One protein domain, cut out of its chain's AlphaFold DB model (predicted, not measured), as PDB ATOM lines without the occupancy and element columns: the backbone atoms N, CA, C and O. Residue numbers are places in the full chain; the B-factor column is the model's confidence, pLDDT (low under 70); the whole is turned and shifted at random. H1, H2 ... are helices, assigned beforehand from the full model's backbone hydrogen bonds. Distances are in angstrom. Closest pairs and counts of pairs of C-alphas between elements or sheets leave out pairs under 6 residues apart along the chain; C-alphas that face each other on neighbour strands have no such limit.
ATOM      1  N   LYS A   2     192.595 159.360 225.856       58.66
ATOM      2  CA  LYS A   2     193.406 160.587 225.714       58.66
ATOM      3  C   LYS A   2     192.983 161.603 226.784       58.66
ATOM      4  O   LYS A   2     191.840 162.048 226.781       58.66
ATOM      5  N   LYS A   3     193.895 161.947 227.702       62.59
ATOM      6  CA  LYS A   3     193.708 163.026 228.686       62.59
ATOM      7  C   LYS A   3     193.720 164.367 227.950       62.59
ATOM      8  O   LYS A   3     194.777 164.828 227.529       62.59
ATOM      9  N   VAL A   4     192.549 164.974 227.785       57.91
ATOM     10  CA  VAL A   4     192.431 166.367 227.338       57.91
ATOM     11  C   VAL A   4     192.974 167.254 228.459       57.91
ATOM     12  O   VAL A   4     192.577 167.108 229.617       57.91
ATOM     13  N   SER A   5     193.942 168.117 228.144       64.31
ATOM     14  CA  SER A   5     194.566 168.981 229.146       64.31
ATOM     15  C   SER A   5     193.567 170.050 229.598       64.31
ATOM     16  O   SER A   5     192.820 170.601 228.787       64.31
ATOM     17  N   ARG A   6     193.554 170.358 230.901       68.81
ATOM     18  CA  ARG A   6     192.671 171.382 231.491       68.81
ATOM     19  C   ARG A   6     192.778 172.742 230.786       68.81
ATOM     20  O   ARG A   6     191.794 173.466 230.721       68.81
ATOM     21  N   ASN A   7     193.930 173.046 230.191       68.44
ATOM     22  CA  ASN A   7     194.166 174.311 229.498       68.44
ATOM     23  C   ASN A   7     193.437 174.387 228.145       68.44
ATOM     24  O   ASN A   7     193.030 175.471 227.737       68.44
ATOM     25  N   ALA A   8     193.214 173.249 227.476       66.06
ATOM     26  CA  ALA A   8     192.464 173.210 226.219       66.06
ATOM     27  C   ALA A   8     190.973 173.511 226.436       66.06
ATOM     28  O   ALA A   8     190.373 174.216 225.630       66.06
ATOM     29  N   LEU A   9     190.403 173.040 227.554       65.94
ATOM     30  CA  LEU A   9     189.000 173.266 227.914       65.94
ATOM     31  C   LEU A   9     188.723 174.740 228.257       65.94
ATOM     32  O   LEU A   9     187.705 175.289 227.848       65.94
ATOM     33  N   ILE A  10     189.646 175.401 228.965       66.12
ATOM     34  CA  ILE A  10     189.500 176.818 229.339       66.12
ATOM     35  C   ILE A  10     189.539 177.715 228.094       66.12
ATOM     36  O   ILE A  10     188.720 178.622 227.966       66.12
ATOM     37  N   MET A  11     190.427 177.423 227.137       64.31
ATOM     38  CA  MET A  11     190.516 178.183 225.884       64.31
ATOM     39  C   MET A  11     189.230 178.110 225.053       64.31
ATOM     40  O   MET A  11     188.827 179.116 224.475       64.31
ATOM     41  N   THR A  12     188.552 176.957 225.008       62.50
ATOM     42  CA  THR A  12     187.314 176.825 224.218       62.50
ATOM     43  C   THR A  12     186.156 177.605 224.840       62.50
ATOM     44  O   THR A  12     185.405 178.253 224.119       62.50
ATOM     45  N   VAL A  13     186.037 177.598 226.173       60.53
ATOM     46  CA  VAL A  13     184.975 178.335 226.882       60.53
ATOM     47  C   VAL A  13     185.135 179.845 226.697       60.53
ATOM     48  O   VAL A  13     184.157 180.520 226.387       60.53
ATOM     49  N   VAL A  14     186.364 180.368 226.795       65.75
ATOM     50  CA  VAL A  14     186.634 181.802 226.587       65.75
ATOM     51  C   VAL A  14     186.301 182.224 225.151       65.75
ATOM     52  O   VAL A  14     185.669 183.261 224.944       65.75
ATOM     53  N   PHE A  15     186.645 181.400 224.158       59.09
ATOM     54  CA  PHE A  15     186.383 181.713 222.750       59.09
ATOM     55  C   PHE A  15     184.881 181.752 222.424       59.09
ATOM     56  O   PHE A  15     184.427 182.661 221.731       59.09
ATOM     57  N   VAL A  16     184.085 180.833 222.986       58.69
ATOM     58  CA  VAL A  16     182.619 180.831 222.803       58.69
ATOM     59  C   VAL A  16     181.969 182.045 223.479       58.69
ATOM     60  O   VAL A  16     181.072 182.653 222.899       58.69
ATOM     61  N   THR A  17     182.449 182.469 224.655       55.22
ATOM     62  CA  THR A  17     181.913 183.674 225.318       55.22
ATOM     63  C   THR A  17     182.239 184.977 224.583       55.22
ATOM     64  O   THR A  17     181.406 185.879 224.560       55.22
ATOM     65  N   ILE A  18     183.403 185.080 223.934       58.88
ATOM     66  CA  ILE A  18     183.771 186.278 223.158       58.88
ATOM     67  C   ILE A  18     182.915 186.386 221.887       58.88
ATOM     68  O   ILE A  18     182.470 187.481 221.546       58.88
ATOM     69  N   ILE A  19     182.611 185.265 221.225       57.66
ATOM     70  CA  ILE A  19     181.738 185.258 220.039       57.66
ATOM     71  C   ILE A  19     180.292 185.622 220.416       57.66
ATOM     72  O   ILE A  19     179.656 186.399 219.706       57.66
ATOM     73  N   ALA A  20     179.789 185.145 221.561       53.38
ATOM     74  CA  ALA A  20     178.457 185.515 222.048       53.38
ATOM     75  C   ALA A  20     178.342 187.010 222.414       53.38
ATOM     76  O   ALA A  20     177.273 187.595 222.261       53.38
ATOM     77  N   ALA A  21     179.434 187.647 222.852       54.59
ATOM     78  CA  ALA A  21     179.459 189.084 223.128       54.59
ATOM     79  C   ALA A  21     179.533 189.948 221.852       54.59
ATOM     80  O   ALA A  21     179.056 191.081 221.861       54.59
ATOM     81  N   PHE A  22     180.095 189.424 220.757       50.97
ATOM     82  CA  PHE A  22     180.204 190.140 219.478       50.97
ATOM     83  C   PHE A  22     178.925 190.104 218.630       50.97
ATOM     84  O   PHE A  22     178.734 190.991 217.808       50.97
ATOM     85  N   PHE A  23     178.022 189.145 218.862       48.72
ATOM     86  CA  PHE A  23     176.703 189.105 218.210       48.72
ATOM     87  C   PHE A  23     175.663 190.055 218.829       48.72
ATOM     88  O   PHE A  23     174.514 190.082 218.393       48.72
ATOM     89  N   ILE A  24     176.061 190.882 219.800       48.72
ATOM     90  CA  ILE A  24     175.312 192.087 220.173       48.72
ATOM     91  C   ILE A  24     175.737 193.194 219.202       48.72
ATOM     92  O   ILE A  24     176.350 194.195 219.579       48.72
ATOM     93  N   GLU A  25     175.462 192.981 217.915       48.91
ATOM     94  CA  GLU A  25     175.487 194.073 216.959       48.91
ATOM     95  C   GLU A  25     174.392 195.052 217.365       48.91
ATOM     96  O   GLU A  25     173.202 194.748 217.454       48.91
ATOM     97  N   LYS A  26     174.870 196.239 217.718       46.88
ATOM     98  CA  LYS A  26     174.096 197.424 218.009       46.88
ATOM     99  C   LYS A  26     173.139 197.686 216.852       46.88
ATOM    100  O   LYS A  26     173.543 198.198 215.812       46.88
ATOM    101  N   TYR A  27     171.858 197.429 217.072       42.31
ATOM    102  CA  TYR A  27     170.834 198.194 216.384       42.31
ATOM    103  C   TYR A  27     170.892 199.612 216.955       42.31
ATOM    104  O   TYR A  27     170.284 199.905 217.985       42.31
ATOM    105  N   ASP A  28     171.663 200.489 216.311       35.25
ATOM    106  CA  ASP A  28     171.470 201.931 216.446       35.25
ATOM    107  C   ASP A  28     170.119 202.265 215.803       35.25
ATOM    108  O   ASP A  28     170.028 202.741 214.669       35.25
ATOM    109  N   VAL A  29     169.030 201.998 216.529       31.20
ATOM    110  CA  VAL A  29     167.743 202.614 216.225       31.20
ATOM    111  C   VAL A  29     167.918 204.092 216.541       31.20
ATOM    112  O   VAL A  29     167.732 204.553 217.666       31.20
ATOM    113  N   THR A  30     168.341 204.847 215.533       30.33
ATOM    114  CA  THR A  30     168.402 206.300 215.611       30.33
ATOM    115  C   THR A  30     166.967 206.811 215.533       30.33
ATOM    116  O   THR A  30     166.471 207.156 214.461       30.33
ATOM    117  N   ILE A  31     166.265 206.835 216.668       35.09
ATOM    118  CA  ILE A  31     164.984 207.536 216.771       35.09
ATOM    119  C   ILE A  31     165.309 209.027 216.656       35.09
ATOM    120  O   ILE A  31     165.791 209.655 217.600       35.09
ATOM    121  N   LYS A  32     165.092 209.603 215.470       31.39
ATOM    122  CA  LYS A  32     165.145 211.054 215.272       31.39
ATOM    123  C   LYS A  32     163.970 211.681 216.021       31.39
ATOM    124  O   LYS A  32     162.879 211.810 215.475       31.39
ATOM    125  N   TYR A  33     164.186 212.082 217.269       39.88
ATOM    126  CA  TYR A  33     163.270 212.996 217.940       39.88
ATOM    127  C   TYR A  33     163.358 214.360 217.249       39.88
ATOM    128  O   TYR A  33     164.427 214.966 217.171       39.88
ATOM    129  N   GLY A  34     162.232 214.830 216.712       36.41
ATOM    130  CA  GLY A  34     162.096 216.214 216.279       36.41
ATOM    131  C   GLY A  34     162.284 217.152 217.473       36.41
ATOM    132  O   GLY A  34     161.729 216.918 218.546       36.41
ATOM    133  N   TYR A  35     163.071 218.209 217.286       34.97
ATOM    134  CA  TYR A  35     163.267 219.276 218.268       34.97
ATOM    135  C   TYR A  35     162.017 220.169 218.318       34.97
ATOM    136  O   TYR A  35     161.971 221.228 217.698       34.97
ATOM    137  N   GLY A  36     160.977 219.717 219.018       46.88
ATOM    138  CA  GLY A  36     159.824 220.534 219.400       46.88
ATOM    139  C   GLY A  36     159.826 220.781 220.911       46.88
ATOM    140  O   GLY A  36     160.292 219.916 221.657       46.88
ATOM    141  N   PRO A  37     159.340 221.938 221.399       39.50
ATOM    142  CA  PRO A  37     159.172 222.154 222.830       39.50
ATOM    143  C   PRO A  37     158.222 221.095 223.394       39.50
ATOM    144  O   PRO A  37     157.141 220.872 222.853       39.50
ATOM    145  N   VAL A  38     158.642 220.436 224.475       42.22
ATOM    146  CA  VAL A  38     157.804 219.501 225.229       42.22
ATOM    147  C   VAL A  38     156.632 220.308 225.783       42.22
ATOM    148  O   VAL A  38     156.810 221.127 226.687       42.22
ATOM    149  N   THR A  39     155.447 220.145 225.199       45.94
ATOM    150  CA  THR A  39     154.217 220.719 225.744       45.94
ATOM    151  C   THR A  39     154.013 220.144 227.147       45.94
ATOM    152  O   THR A  39     154.304 218.980 227.413       45.94
ATOM    153  N   SER A  40     153.565 220.975 228.090       44.38
ATOM    154  CA  SER A  40     153.467 220.676 229.532       44.38
ATOM    155  C   SER A  40     152.428 219.608 229.900       44.38
ATOM    156  O   SER A  40     152.055 219.452 231.062       44.38
ATOM    157  N   SER A  41     151.929 218.870 228.921       45.25
ATOM    158  CA  SER A  41     151.050 217.725 229.088       45.25
ATOM    159  C   SER A  41     151.462 216.721 228.017       45.25
ATOM    160  O   SER A  41     151.394 217.070 226.838       45.25
ATOM    161  N   PRO A  42     151.958 215.523 228.379       40.28
ATOM    162  CA  PRO A  42     152.214 214.503 227.375       40.28
ATOM    163  C   PRO A  42     150.893 214.232 226.644       40.28
ATOM    164  O   PRO A  42     149.856 214.179 227.318       40.28
ATOM    165  N   PRO A  43     150.893 214.060 225.309       43.06
ATOM    166  CA  PRO A  43     149.699 213.605 224.625       43.06
ATOM    167  C   PRO A  43     149.155 212.385 225.344       43.06
ATOM    168  O   PRO A  43     149.903 211.463 225.684       43.06
ATOM    169  N   ILE A  44     147.849 212.382 225.587       42.41
ATOM    170  CA  ILE A  44     147.152 211.207 226.093       42.41
ATOM    171  C   ILE A  44     147.160 210.192 224.946       42.41
ATOM    172  O   ILE A  44     146.279 210.174 224.093       42.41
ATOM    173  N   ILE A  45     148.225 209.397 224.869       48.25
ATOM    174  CA  ILE A  45     148.306 208.239 223.985       48.25
ATOM    175  C   ILE A  45     147.523 207.138 224.690       48.25
ATOM    176  O   ILE A  45     148.040 206.505 225.611       48.25
ATOM    177  N   SER A  46     146.271 206.916 224.309       60.28
ATOM    178  CA  SER A  46     145.470 205.902 224.995       60.28
ATOM    179  C   SER A  46     145.949 204.460 224.735       60.28
ATOM    180  O   SER A  46     145.997 203.626 225.654       60.28
ATOM    181  N   PHE A  47     146.374 204.146 223.504       68.88
ATOM    182  CA  PHE A  47     146.826 202.801 223.158       68.88
ATOM    183  C   PHE A  47     147.802 202.786 221.978       68.88
ATOM    184  O   PHE A  47     147.423 202.903 220.818       68.88
ATOM    185  N   MET A  48     149.090 202.618 222.284       76.81
ATOM    186  CA  MET A  48     150.146 202.374 221.301       76.81
ATOM    187  C   MET A  48     150.758 201.000 221.558       76.81
ATOM    188  O   MET A  48     150.994 200.609 222.707       76.81
ATOM    189  N   ILE A  49     151.011 200.264 220.481       81.62
ATOM    190  CA  ILE A  49     151.686 198.971 220.547       81.62
ATOM    191  C   ILE A  49     153.179 199.228 220.618       81.62
ATOM    192  O   ILE A  49     153.736 199.945 219.801       81.62
ATOM    193  N   MET A  50     153.836 198.659 221.618       82.38
ATOM    194  CA  MET A  50     155.283 198.784 221.761       82.38
ATOM    195  C   MET A  50     155.942 197.537 221.189       82.38
ATOM    196  O   MET A  50     155.445 196.437 221.413       82.38
ATOM    197  N   GLU A  51     157.102 197.689 220.551       81.38
ATOM    198  CA  GLU A  51     157.878 196.575 219.984       81.38
ATOM    199  C   GLU A  51     158.115 195.436 220.998       81.38
ATOM    200  O   GLU A  51     158.049 194.254 220.675       81.38
ATOM    201  N   LYS A  52     158.334 195.781 222.271       86.50
ATOM    202  CA  LYS A  52     158.596 194.809 223.347       86.50
ATOM    203  C   LYS A  52     157.332 194.234 223.995       86.50
ATOM    204  O   LYS A  52     157.436 193.459 224.943       86.50
ATOM    205  N   MET A  53     156.143 194.650 223.563       87.31
ATOM    206  CA  MET A  53     154.880 194.146 224.100       87.31
ATOM    207  C   MET A  53     154.528 192.813 223.430       87.31
ATOM    208  O   MET A  53     154.679 192.675 222.218       87.31
ATOM    209  N   SER A  54     154.078 191.826 224.212       93.44
ATOM    210  CA  SER A  54     153.615 190.556 223.645       93.44
ATOM    211  C   SER A  54     152.221 190.703 223.039       93.44
ATOM    212  O   SER A  54     151.399 191.487 223.525       93.44
ATOM    213  N   ASP A  55     151.944 189.913 222.008       91.62
ATOM    214  CA  ASP A  55     150.666 189.924 221.306       91.62
ATOM    215  C   ASP A  55     149.506 189.546 222.241       91.62
ATOM    216  O   ASP A  55     148.435 190.143 222.155       91.62
ATOM    217  N   GLU A  56     149.711 188.638 223.200       93.19
ATOM    218  CA  GLU A  56     148.708 188.274 224.212       93.19
ATOM    219  C   GLU A  56     148.356 189.461 225.104       93.19
ATOM    220  O   GLU A  56     147.183 189.709 225.375       93.19
ATOM    221  N   LYS A  57     149.360 190.231 225.540       92.12
ATOM    222  CA  LYS A  57     149.134 191.416 226.372       92.12
ATOM    223  C   LYS A  57     148.334 192.475 225.614       92.12
ATOM    224  O   LYS A  57     147.449 193.098 226.194       92.12
ATOM    225  N   ILE A  58     148.627 192.656 224.327       90.81
ATOM    226  CA  ILE A  58     147.896 193.588 223.462       90.81
ATOM    227  C   ILE A  58     146.457 193.101 223.273       90.81
ATOM    228  O   ILE A  58     145.522 193.871 223.486       90.81
ATOM    229  N   LYS A  59     146.264 191.821 222.932       91.19
ATOM    230  CA  LYS A  59     144.937 191.213 222.764       91.19
ATOM    231  C   LYS A  59     144.099 191.332 224.035       91.19
ATOM    232  O   LYS A  59     142.944 191.728 223.935       91.19
ATOM    233  N   ASN A  60     144.680 191.074 225.205       90.56
ATOM    234  CA  ASN A  60     143.999 191.233 226.491       90.56
ATOM    235  C   ASN A  60     143.580 192.684 226.737       90.56
ATOM    236  O   ASN A  60     142.429 192.914 227.087       90.56
ATOM    237  N   LYS A  61     144.449 193.666 226.460       89.00
ATOM    238  CA  LYS A  61     144.072 195.083 226.579       89.00
ATOM    239  C   LYS A  61     142.932 195.465 225.623       89.00
ATOM    240  O   LYS A  61     142.034 196.193 226.022       89.00
ATOM    241  N   ILE A  62     142.918 194.929 224.402       89.06
ATOM    242  CA  ILE A  62     141.806 195.120 223.450       89.06
ATOM    243  C   ILE A  62     140.514 194.460 223.953       89.06
ATOM    244  O   ILE A  62     139.425 194.950 223.683       89.06
ATOM    245  N   LEU A  63     140.603 193.326 224.649       89.38
ATOM    246  CA  LEU A  63     139.428 192.680 225.240       89.38
ATOM    247  C   LEU A  63     138.889 193.472 226.439       89.38
ATOM    248  O   LEU A  63     137.674 193.558 226.598       89.38
ATOM    249  N   GLU A  64     139.775 194.039 227.258       91.19
ATOM    250  CA  GLU A  64     139.424 194.901 228.393       91.19
ATOM    251  C   GLU A  64     138.796 196.223 227.934       91.19
ATOM    252  O   GLU A  64     137.803 196.666 228.511       91.19
ATOM    253  N   ASP A  65     139.345 196.825 226.878       90.31
ATOM    254  CA  ASP A  65     138.841 198.046 226.258       90.31
ATOM    255  C   ASP A  65     138.810 197.911 224.724       90.31
ATOM    256  O   ASP A  65     139.784 198.245 224.038       90.31
ATOM    257  N   PRO A  66     137.688 197.440 224.152       88.19
ATOM    258  CA  PRO A  66     137.556 197.258 222.710       88.19
ATOM    259  C   PRO A  66     137.628 198.552 221.910       88.19
ATOM    260  O   PRO A  66     137.944 198.499 220.724       88.19
ATOM    261  N   LEU A  67     137.341 199.707 222.521       86.81
ATOM    262  CA  LEU A  67     137.401 200.987 221.817       86.81
ATOM    263  C   LEU A  67     138.843 201.442 221.590       86.81
ATOM    264  O   LEU A  67     139.091 202.218 220.664       86.81
ATOM    265  N   SER A  68     139.789 200.887 222.352       85.69
ATOM    266  CA  SER A  68     141.206 201.232 222.261       85.69
ATOM    267  C   SER A  68     141.819 201.012 220.875       85.69
ATOM    268  O   SER A  68     142.722 201.738 220.463       85.69
ATOM    269  N   ILE A  69     141.297 200.063 220.089       85.62
ATOM    270  CA  ILE A  69     141.791 199.787 218.726       85.62
ATOM    271  C   ILE A  69     141.505 200.914 217.727       85.62
ATOM    272  O   ILE A  69     142.137 200.960 216.671       85.62
ATOM    273  N   TYR A  70     140.558 201.802 218.043       83.94
ATOM    274  CA  TYR A  70     140.173 202.937 217.202       83.94
ATOM    275  C   TYR A  70     140.819 204.248 217.648       83.94
ATOM    276  O   TYR A  70     140.544 205.298 217.064       83.94
ATOM    277  N   GLU A  71     141.638 204.212 218.695       81.62
ATOM    278  CA  GLU A  71     142.244 205.413 219.241       81.62
ATOM    279  C   GLU A  71     143.339 205.935 218.317       81.62
ATOM    280  O   GLU A  71     144.140 205.190 217.753       81.62
ATOM    281  N   GLU A  72     143.354 207.254 218.160       76.75
ATOM    282  CA  GLU A  72     144.299 207.947 217.298       76.75
ATOM    283  C   GLU A  72     145.185 208.849 218.141       76.75
ATOM    284  O   GLU A  72     144.696 209.661 218.933       76.75
ATOM    285  N   CYS A  73     146.495 208.758 217.940       74.81
ATOM    286  CA  CYS A  73     147.408 209.697 218.559       74.81
ATOM    287  C   CYS A  73     147.334 211.056 217.848       74.81
ATOM    288  O   CYS A  73     147.904 211.237 216.771       74.81
ATOM    289  N   LYS A  74     146.650 212.022 218.468       68.06
ATOM    290  CA  LYS A  74     146.443 213.368 217.904       68.06
ATOM    291  C   LYS A  74     147.671 214.278 217.973       68.06
ATOM    292  O   LYS A  74     147.776 215.189 217.161       68.06
ATOM    293  N   GLU A  75     148.591 214.040 218.910       68.81
ATOM    294  CA  GLU A  75     149.782 214.891 219.107       68.81
ATOM    295  C   GLU A  75     151.105 214.118 218.971       68.81
ATOM    296  O   GLU A  75     152.169 214.589 219.374       68.81
ATOM    297  N   CYS A  76     151.072 212.918 218.385       63.97
ATOM    298  CA  CYS A  76     152.303 212.213 218.055       63.97
ATOM    299  C   CYS A  76     152.973 212.897 216.861       63.97
ATOM    300  O   CYS A  76     152.513 212.781 215.729       63.97
ATOM    301  N   ASN A  77     154.130 213.516 217.103       63.84
ATOM    302  CA  ASN A  77     155.043 213.947 216.035       63.84
ATOM    303  C   ASN A  77     155.661 212.756 215.271       63.84
ATOM    304  O   ASN A  77     156.358 212.947 214.276       63.84
ATOM    305  N   MET A  78     155.435 211.524 215.742       59.75
ATOM    306  CA  MET A  78     155.841 210.302 215.056       59.75
ATOM    307  C   MET A  78     154.833 209.978 213.950       59.75
ATOM    308  O   MET A  78     153.773 209.409 214.211       59.75
ATOM    309  N   LEU A  79     155.202 210.336 212.718       55.78
ATOM    310  CA  LEU A  79     154.419 210.171 211.483       55.78
ATOM    311  C   LEU A  79     153.853 208.749 211.288       55.78
ATOM    312  O   LEU A  79     152.775 208.574 210.736       55.78
ATOM    313  N   VAL A  80     154.537 207.724 211.801       55.41
ATOM    314  CA  VAL A  80     154.212 206.315 211.534       55.41
ATOM    315  C   VAL A  80     153.456 205.592 212.656       55.41
ATOM    316  O   VAL A  80     153.203 204.409 212.519       55.41
ATOM    317  N   MET A  81     153.081 206.233 213.771       62.75
ATOM    318  CA  MET A  81     152.446 205.531 214.916       62.75
ATOM    319  C   MET A  81     151.144 206.196 215.372       62.75
ATOM    320  O   MET A  81     150.943 206.479 216.552       62.75
ATOM    321  N   ARG A  82     150.255 206.498 214.420       74.06
ATOM    322  CA  ARG A  82     148.993 207.188 214.727       74.06
ATOM    323  C   ARG A  82     147.896 206.274 215.233       74.06
ATOM    324  O   ARG A  82     147.104 206.718 216.054       74.06
ATOM    325  N   THR A  83     147.846 205.037 214.760       88.31
ATOM    326  CA  THR A  83     146.814 204.072 215.148       88.31
ATOM    327  C   THR A  83     147.460 202.771 215.631       88.31
ATOM    328  O   THR A  83     148.589 202.447 215.226       88.31
ATOM    329  N   PRO A  84     146.757 201.984 216.461       91.06
ATOM    330  CA  PRO A  84     147.186 200.638 216.825       91.06
ATOM    331  C   PRO A  84     147.475 199.766 215.597       91.06
ATOM    332  O   PRO A  84     148.503 199.096 215.558       91.06
ATOM    333  N   LEU A  85     146.636 199.835 214.556       93.31
ATOM    334  CA  LEU A  85     146.833 199.046 213.338       93.31
ATOM    335  C   LEU A  85     148.124 199.422 212.605       93.31
ATOM    336  O   LEU A  85     148.899 198.538 212.255       93.31
ATOM    337  N   ILE A  86     148.403 200.716 212.419       91.00
ATOM    338  CA  ILE A  86     149.646 201.158 211.765       91.00
ATOM    339  C   ILE A  86     150.864 200.721 212.579       91.00
ATOM    340  O   ILE A  86     151.872 200.298 212.021       91.00
ATOM    341  N   THR A  87     150.763 200.757 213.904       90.75
ATOM    342  CA  THR A  87     151.872 200.345 214.765       90.75
ATOM    343  C   THR A  87     152.094 198.828 214.707       90.75
ATOM    344  O   THR A  87     153.232 198.369 214.705       90.75
ATOM    345  N   ALA A  88     151.025 198.033 214.596       92.31
ATOM    346  CA  ALA A  88     151.120 196.596 214.341       92.31
ATOM    347  C   ALA A  88     151.771 196.295 212.978       92.31
ATOM    348  O   ALA A  88     152.574 195.370 212.888       92.31
ATOM    349  N   ILE A  89     151.471 197.095 211.947       92.50
ATOM    350  CA  ILE A  89     152.096 197.019 210.615       92.50
ATOM    351  C   ILE A  89     153.593 197.328 210.694       92.50
ATOM    352  O   ILE A  89     154.395 196.532 210.221       92.50
ATOM    353  N   ALA A  90     153.971 198.429 211.348       89.31
ATOM    354  CA  ALA A  90     155.367 198.853 211.471       89.31
ATOM    355  C   ALA A  90     156.257 197.829 212.201       89.31
ATOM    356  O   ALA A  90     157.462 197.788 211.973       89.31
ATOM    357  N   TYR A  91     155.668 197.004 213.071       90.12
ATOM    358  CA  TYR A  91     156.354 195.915 213.771       90.12
ATOM    359  C   TYR A  91     156.052 194.526 213.193       90.12
ATOM    360  O   TYR A  91     156.260 193.530 213.890       90.12
ATOM    361  N   GLU A  92     155.517 194.458 211.972       92.94
ATOM    362  CA  GLU A  92     155.239 193.223 211.229       92.94
ATOM    363  C   GLU A  92     154.412 192.184 212.020       92.94
ATOM    364  O   GLU A  92     154.594 190.970 211.917       92.94
ATOM    365  N   ARG A  93     153.456 192.647 212.835       93.50
ATOM    366  CA  ARG A  93     152.632 191.808 213.722       93.50
ATOM    367  C   ARG A  93     151.440 191.198 212.985       93.50
ATOM    368  O   ARG A  93     150.293 191.543 213.268       93.50
ATOM    369  N   THR A  94     151.691 190.281 212.050       95.75
ATOM    370  CA  THR A  94     150.671 189.660 211.178       95.75
ATOM    371  C   THR A  94     149.416 189.190 211.920       95.75
ATOM    372  O   THR A  94     148.298 189.532 211.533       95.75
ATOM    373  N   GLU A  95     149.577 188.443 213.012       94.69
ATOM    374  CA  GLU A  95     148.445 187.886 213.767       94.69
ATOM    375  C   GLU A  95     147.614 188.963 214.468       94.69
ATOM    376  O   GLU A  95     146.395 188.847 214.599       94.69
ATOM    377  N   LEU A  96     148.259 190.043 214.894       94.12
ATOM    378  CA  LEU A  96     147.590 191.170 215.519       94.12
ATOM    379  C   LEU A  96     146.849 192.034 214.492       94.12
ATOM    380  O   LEU A  96     145.733 192.478 214.759       94.12
ATOM    381  N   ILE A  97     147.436 192.219 213.307       95.94
ATOM    382  CA  ILE A  97     146.803 192.904 212.172       95.94
ATOM    383  C   ILE A  97     145.502 192.189 211.806       95.94
ATOM    384  O   ILE A  97     144.442 192.815 211.793       95.94
ATOM    385  N   ARG A  98     145.557 190.866 211.600       95.81
ATOM    386  CA  ARG A  98     144.370 190.038 211.317       95.81
ATOM    387  C   ARG A  98     143.301 190.205 212.391       95.81
ATOM    388  O   ARG A  98     142.153 190.510 212.079       95.81
ATOM    389  N   TYR A  99     143.707 190.099 213.653       94.62
ATOM    390  CA  TYR A  99     142.821 190.221 214.808       94.62
ATOM    391  C   TYR A  99     142.114 191.585 214.914       94.62
ATOM    392  O   TYR A  99     140.971 191.655 215.377       94.62
ATOM    393  N   MET A 100     142.774 192.677 214.516       94.81
ATOM    394  CA  MET A 100     142.178 194.021 214.484       94.81
ATOM    395  C   MET A 100     141.230 194.205 213.300       94.81
ATOM    396  O   MET A 100     140.137 194.745 213.473       94.81
ATOM    397  N   VAL A 101     141.614 193.735 212.111       95.50
ATOM    398  CA  VAL A 101     140.763 193.795 210.910       95.50
ATOM    399  C   VAL A 101     139.474 192.996 211.125       95.50
ATOM    400  O   VAL A 101     138.391 193.478 210.809       95.50
ATOM    401  N   GLU A 102     139.560 191.830 211.768       93.75
ATOM    402  CA  GLU A 102     138.399 191.020 212.170       93.75
ATOM    403  C   GLU A 102     137.446 191.737 213.133       93.75
ATOM    404  O   GLU A 102     136.253 191.448 213.152       93.75
ATOM    405  N   ARG A 103     137.952 192.698 213.909       93.25
ATOM    406  CA  ARG A 103     137.147 193.562 214.787       93.25
ATOM    407  C   ARG A 103     136.591 194.793 214.080       93.25
ATOM    408  O   ARG A 103     136.012 195.659 214.728       93.25
ATOM    409  N   GLY A 104     136.752 194.893 212.765       94.31
ATOM    410  CA  GLY A 104     136.206 195.992 211.974       94.31
ATOM    411  C   GLY A 104     137.029 197.275 212.047       94.31
ATOM    412  O   GLY A 104     136.491 198.358 211.813       94.31
ATOM    413  N   VAL A 105     138.324 197.202 212.373       93.94
ATOM    414  CA  VAL A 105     139.219 198.347 212.151       93.94
ATOM    415  C   VAL A 105     139.300 198.612 210.645       93.94
ATOM    416  O   VAL A 105     139.682 197.728 209.882       93.94
ATOM    417  N   SER A 106     138.935 199.825 210.206       94.06
ATOM    418  CA  SER A 106     138.920 200.173 208.776       94.06
ATOM    419  C   SER A 106     140.328 200.158 208.187       94.06
ATOM    420  O   SER A 106     141.192 200.958 208.563       94.06
ATOM    421  N   VAL A 107     140.538 199.269 207.222       95.00
ATOM    422  CA  VAL A 107     141.787 199.143 206.467       95.00
ATOM    423  C   VAL A 107     141.992 200.372 205.583       95.00
ATOM    424  O   VAL A 107     143.078 200.947 205.561       95.00
ATOM    425  N   GLU A 108     140.937 200.840 204.919       95.12
ATOM    426  CA  GLU A 108     140.980 201.940 203.949       95.12
ATOM    427  C   GLU A 108     141.476 203.231 204.592       95.12
ATOM    428  O   GLU A 108     142.348 203.914 204.051       95.12
ATOM    429  N   LYS A 109     140.965 203.545 205.789       91.19
ATOM    430  CA  LYS A 109     141.391 204.721 206.549       91.19
ATOM    431  C   LYS A 109     142.884 204.668 206.878       91.19
ATOM    432  O   LYS A 109     143.574 205.677 206.753       91.19
ATOM    433  N   ASN A 110     143.391 203.497 207.259       90.50
ATOM    434  CA  ASN A 110     144.806 203.318 207.578       90.50
ATOM    435  C   ASN A 110     145.688 203.354 206.320       90.50
ATOM    436  O   ASN A 110     146.766 203.937 206.372       90.50
ATOM    437  N   ILE A 111     145.213 202.853 205.175       92.81
ATOM    438  CA  ILE A 111     145.903 203.001 203.882       92.81
ATOM    439  C   ILE A 111     146.048 204.478 203.496       92.81
ATOM    440  O   ILE A 111     147.109 204.874 203.022       92.81
ATOM    441  N   ILE A 112     145.018 205.308 203.700       91.31
ATOM    442  CA  ILE A 112     145.100 206.754 203.414       91.31
ATOM    443  C   ILE A 112     146.215 207.406 204.243       91.31
ATOM    444  O   ILE A 112     147.004 208.178 203.701       91.31
ATOM    445  N   ILE A 113     146.305 207.066 205.532       87.25
ATOM    446  CA  ILE A 113     147.359 207.574 206.424       87.25
ATOM    447  C   ILE A 113     148.737 207.080 205.957       87.25
ATOM    448  O   ILE A 113     149.659 207.883 205.821       87.25
ATOM    449  N   LEU A 114     148.871 205.785 205.649       88.00
ATOM    450  CA  LEU A 114     150.122 205.193 205.164       88.00
ATOM    451  C   LEU A 114     150.592 205.814 203.843       88.00
ATOM    452  O   LEU A 114     151.770 206.103 203.711       88.00
ATOM    453  N   LYS A 115     149.692 206.094 202.893       89.75
ATOM    454  CA  LYS A 115     150.046 206.754 201.621       89.75
ATOM    455  C   LYS A 115     150.545 208.182 201.802       89.75
ATOM    456  O   LYS A 115     151.328 208.664 200.991       89.75
ATOM    457  N   ALA A 116     150.042 208.881 202.816       86.75
ATOM    458  CA  ALA A 116     150.426 210.261 203.075       86.75
ATOM    459  C   ALA A 116     151.790 210.363 203.777       86.75
ATOM    460  O   ALA A 116     152.510 211.337 203.563       86.75
ATOM    461  N   GLU A 117     152.127 209.395 204.635       79.56
ATOM    462  CA  GLU A 117     153.189 209.572 205.639       79.56
ATOM    463  C   GLU A 117     154.130 208.366 205.807       79.56
ATOM    464  O   GLU A 117     155.179 208.501 206.441       79.56
ATOM    465  N   GLY A 118     153.776 207.193 205.280       79.50
ATOM    466  CA  GLY A 118     154.472 205.927 205.507       79.50
ATOM    467  C   GLY A 118     155.249 205.399 204.291       79.50
ATOM    468  O   GLY A 118     155.059 205.864 203.167       79.50
ATOM    469  N   PRO A 119     156.135 204.409 204.500       87.25
ATOM    470  CA  PRO A 119     156.769 203.661 203.418       87.25
ATOM    471  C   PRO A 119     155.751 202.849 202.597       87.25
ATOM    472  O   PRO A 119     154.830 202.255 203.157       87.25
ATOM    473  N   GLU A 120     155.952 202.747 201.279       88.75
ATOM    474  CA  GLU A 120     155.073 201.962 200.386       88.75
ATOM    475  C   GLU A 120     155.031 200.467 200.773       88.75
ATOM    476  O   GLU A 120     153.995 199.811 200.678       88.75
ATOM    477  N   GLU A 121     156.143 199.942 201.294       91.38
ATOM    478  CA  GLU A 121     156.274 198.565 201.794       91.38
ATOM    479  C   GLU A 121     155.251 198.210 202.884       91.38
ATOM    480  O   GLU A 121     154.811 197.064 202.957       91.38
ATOM    481  N   TYR A 122     154.791 199.179 203.680       93.06
ATOM    482  CA  TYR A 122     153.780 198.931 204.716       93.06
ATOM    483  C   TYR A 122     152.404 198.652 204.117       93.06
ATOM    484  O   TYR A 122     151.645 197.840 204.647       93.06
ATOM    485  N   ILE A 123     152.081 199.309 203.002       94.50
ATOM    486  CA  ILE A 123     150.829 199.085 202.275       94.50
ATOM    487  C   ILE A 123     150.872 197.705 201.625       94.50
ATOM    488  O   ILE A 123     149.903 196.954 201.735       94.50
ATOM    489  N   GLN A 124     152.001 197.353 200.999       94.94
ATOM    490  CA  GLN A 124     152.187 196.029 200.414       94.94
ATOM    491  C   GLN A 124     152.039 194.933 201.474       94.94
ATOM    492  O   GLN A 124     151.236 194.022 201.294       94.94
ATOM    493  N   PHE A 125     152.726 195.068 202.610       95.50
ATOM    494  CA  PHE A 125     152.637 194.107 203.706       95.50
ATOM    495  C   PHE A 125     151.207 193.962 204.243       95.50
ATOM    496  O   PHE A 125     150.732 192.845 204.448       95.50
ATOM    497  N   LEU A 126     150.484 195.071 204.434       95.44
ATOM    498  CA  LEU A 126     149.086 195.027 204.869       95.44
ATOM    499  C   LEU A 126     148.201 194.263 203.872       95.44
ATOM    500  O   LEU A 126     147.403 193.424 204.293       95.44
ATOM    501  N   ASN A 127     148.356 194.523 202.572       96.06
ATOM    502  CA  ASN A 127     147.613 193.814 201.529       96.06
ATOM    503  C   ASN A 127     147.944 192.316 201.531       96.06
ATOM    504  O   ASN A 127     147.027 191.499 201.534       96.06
ATOM    505  N   ASP A 128     149.219 191.941 201.650       96.12
ATOM    506  CA  ASP A 128     149.643 190.536 201.708       96.12
ATOM    507  C   ASP A 128     149.009 189.798 202.904       96.12
ATOM    508  O   ASP A 128     148.553 188.649 202.796       96.12
ATOM    509  N   VAL A 129     148.925 190.460 204.064       95.69
ATOM    510  CA  VAL A 129     148.271 189.905 205.260       95.69
ATOM    511  C   VAL A 129     146.770 189.690 205.034       95.69
ATOM    512  O   VAL A 129     146.239 188.670 205.487       95.69
ATOM    513  N   ILE A 130     146.096 190.598 204.327       94.75
ATOM    514  CA  ILE A 130     144.662 190.505 204.013       94.75
ATOM    515  C   ILE A 130     144.397 189.420 202.959       94.75
ATOM    516  O   ILE A 130     143.531 188.563 203.160       94.75
ATOM    517  N   ASP A 131     145.178 189.387 201.883       94.19
ATOM    518  CA  ASP A 131     145.008 188.445 200.771       94.19
ATOM    519  C   ASP A 131     145.305 187.000 201.194       94.19
ATOM    520  O   ASP A 131     144.601 186.057 200.810       94.19
ATOM    521  N   SER A 132     146.313 186.805 202.053       92.00
ATOM    522  CA  SER A 132     146.652 185.481 202.593       92.00
ATOM    523  C   SER A 132     145.501 184.837 203.376       92.00
ATOM    524  O   SER A 132     145.408 183.609 203.425       92.00
ATOM    525  N   LYS A 133     144.598 185.639 203.952       81.19
ATOM    526  CA  LYS A 133     143.413 185.143 204.659       81.19
ATOM    527  C   LYS A 133     142.367 184.585 203.694       81.19
ATOM    528  O   LYS A 133     141.908 183.462 203.891       81.19
ATOM    529  N   GLN A 134     142.056 185.313 202.620       80.62
ATOM    530  CA  GLN A 134     141.051 184.893 201.631       80.62
ATOM    531  C   GLN A 134     141.415 183.552 200.978       80.62
ATOM    532  O   GLN A 134     140.563 182.689 200.757       80.62
ATOM    533  N   LYS A 135     142.711 183.336 200.723       82.31
ATOM    534  CA  LYS A 135     143.203 182.077 200.155       82.31
ATOM    535  C   LYS A 135     142.972 180.882 201.083       82.31
ATOM    536  O   LYS A 135     142.603 179.813 200.600       82.31
ATOM    537  N   ASN A 136     143.152 181.055 202.391       76.88
ATOM    538  CA  ASN A 136     142.936 179.985 203.365       76.88
ATOM    539  C   ASN A 136     141.450 179.629 203.521       76.88
ATOM    540  O   ASN A 136     141.131 178.455 203.668       76.88
ATOM    541  N   GLU A 137     140.546 180.606 203.413       76.69
ATOM    542  CA  GLU A 137     139.093 180.366 203.463       76.69
ATOM    543  C   GLU A 137     138.588 179.610 202.219       76.69
ATOM    544  O   GLU A 137     137.700 178.767 202.316       76.69
ATOM    545  N   SER A 138     139.204 179.835 201.053       73.56
ATOM    546  CA  SER A 138     138.840 179.152 199.800       73.56
ATOM    547  C   SER A 138     139.220 177.664 199.734       73.56
ATOM    548  O   SER A 138     138.746 176.943 198.855       73.56
ATOM    549  N   LEU A 139     140.089 177.200 200.638       73.88
ATOM    550  CA  LEU A 139     140.642 175.843 200.638       73.88
ATOM    551  C   LEU A 139     139.929 174.892 201.609       73.88
ATOM    552  O   LEU A 139     140.326 173.728 201.681       73.88
ATOM    553  N   ASP A 140     138.883 175.342 202.313       73.00
ATOM    554  CA  ASP A 140     138.040 174.471 203.138       73.00
ATOM    555  C   ASP A 140     136.708 174.130 202.431       73.00
ATOM    556  O   ASP A 140     135.701 174.826 202.608       73.00
ATOM    557  N   PRO A 141     136.665 173.048 201.626       66.19
ATOM    558  CA  PRO A 141     135.449 172.606 200.947       66.19
ATOM    559  C   PRO A 141     134.366 172.060 201.896       66.19
ATOM    560  O   PRO A 141     133.289 171.717 201.412       66.19
ATOM    561  N   ASN A 142     134.609 171.973 203.212       71.88
ATOM    562  CA  ASN A 142     133.652 171.431 204.185       71.88
ATOM    563  C   ASN A 142     132.941 172.501 205.038       71.88
ATOM    564  O   ASN A 142     132.106 172.140 205.867       71.88
ATOM    565  N   SER A 143     133.206 173.803 204.846       63.84
ATOM    566  CA  SER A 143     132.596 174.866 205.674       63.84
ATOM    567  C   SER A 143     131.123 175.189 205.352       63.84
ATOM    568  O   SER A 143     130.502 175.990 206.046       63.84
ATOM    569  N   SER A 144     130.526 174.544 204.343       55.44
ATOM    570  CA  SER A 144     129.130 174.745 203.914       55.44
ATOM    571  C   SER A 144     128.120 173.744 204.501       55.44
ATOM    572  O   SER A 144     126.973 173.691 204.056       55.44
ATOM    573  N   LEU A 145     128.509 172.962 205.511       54.91
ATOM    574  CA  LEU A 145     127.631 172.021 206.214       54.91
ATOM    575  C   LEU A 145     127.539 172.380 207.702       54.91
ATOM    576  O   LEU A 145     128.148 171.710 208.530       54.91
ATOM    577  N   ASN A 146     126.797 173.440 208.027       49.81
ATOM    578  CA  ASN A 146     126.104 173.627 209.311       49.81
ATOM    579  C   ASN A 146     125.005 174.681 209.172       49.81
ATOM    580  O   ASN A 146     125.301 175.766 208.623       49.81
TER     581      ASN A 146
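This is residues 2 to 146 of the 146 residues of an uncharacterized protein of candidate division Zixibacteria bacterium (UniProt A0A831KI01). What shape do these atoms make? H1 sticks out at the end of a long arm, residues 2 to 30, that leads into a body of six helices, where H4 and H5 lie between H2 and H3 on one side and H6 and H7 on the other. Residues 134 to 146, with the last residues of H7, stick out too. What is it built of? The printed part has 145 residues with seven named helices, H1 to H7 in order, and no named strand: all helix. It is extended, radius of gyration of the C-alphas 22.7 A, spanning 69 by 60 by 33 A.

Where are the first helices? H1, residues 6 to 22, begins with C-alpha 6 at (192.671, 171.382, 231.491) and is 25.5 A long. H2 is residues 55 to 64, H3 66 to 70 and H4 84 to 90. Where are the others? H5 is residues 94 to 101 and H6 107 to 117, 15.5 A long. H7, residues 120 to 137, is 27.0 A long and ends with C-alpha 137 at (139.093, 180.366, 203.463).

What does the hub, H4, touch? H4 and H5 form a helical hairpin, closest C-alphas Ala 88 and Ile 97, 6.1 A, at a shallow tilt of 30 degrees. H7 touches H4 with residues 122 to 126 alone, about perpendicular at 73 degrees, closest C-alphas Ile 89 and Tyr 122, 6.4 A. And the backbones? In H1, H2, H4, H5 and H6 every O i to N i+4 pair is within hydrogen-bond range; in H7 11 of 14, in H3 0 of 1, with 1 of 2 O i to N i+3 pairs.

How far does it reach? The C-alphas of Lys 2 and Ser 40, the two farthest apart, are 72.3 A apart, and the printed part has no cut. Which links are long, and where is confidence low? The links H1 to H2 and H3 to H4 are long. Residues 2 to 47, 74 to 81, 141 and 143 to 146 have pLDDT under 70.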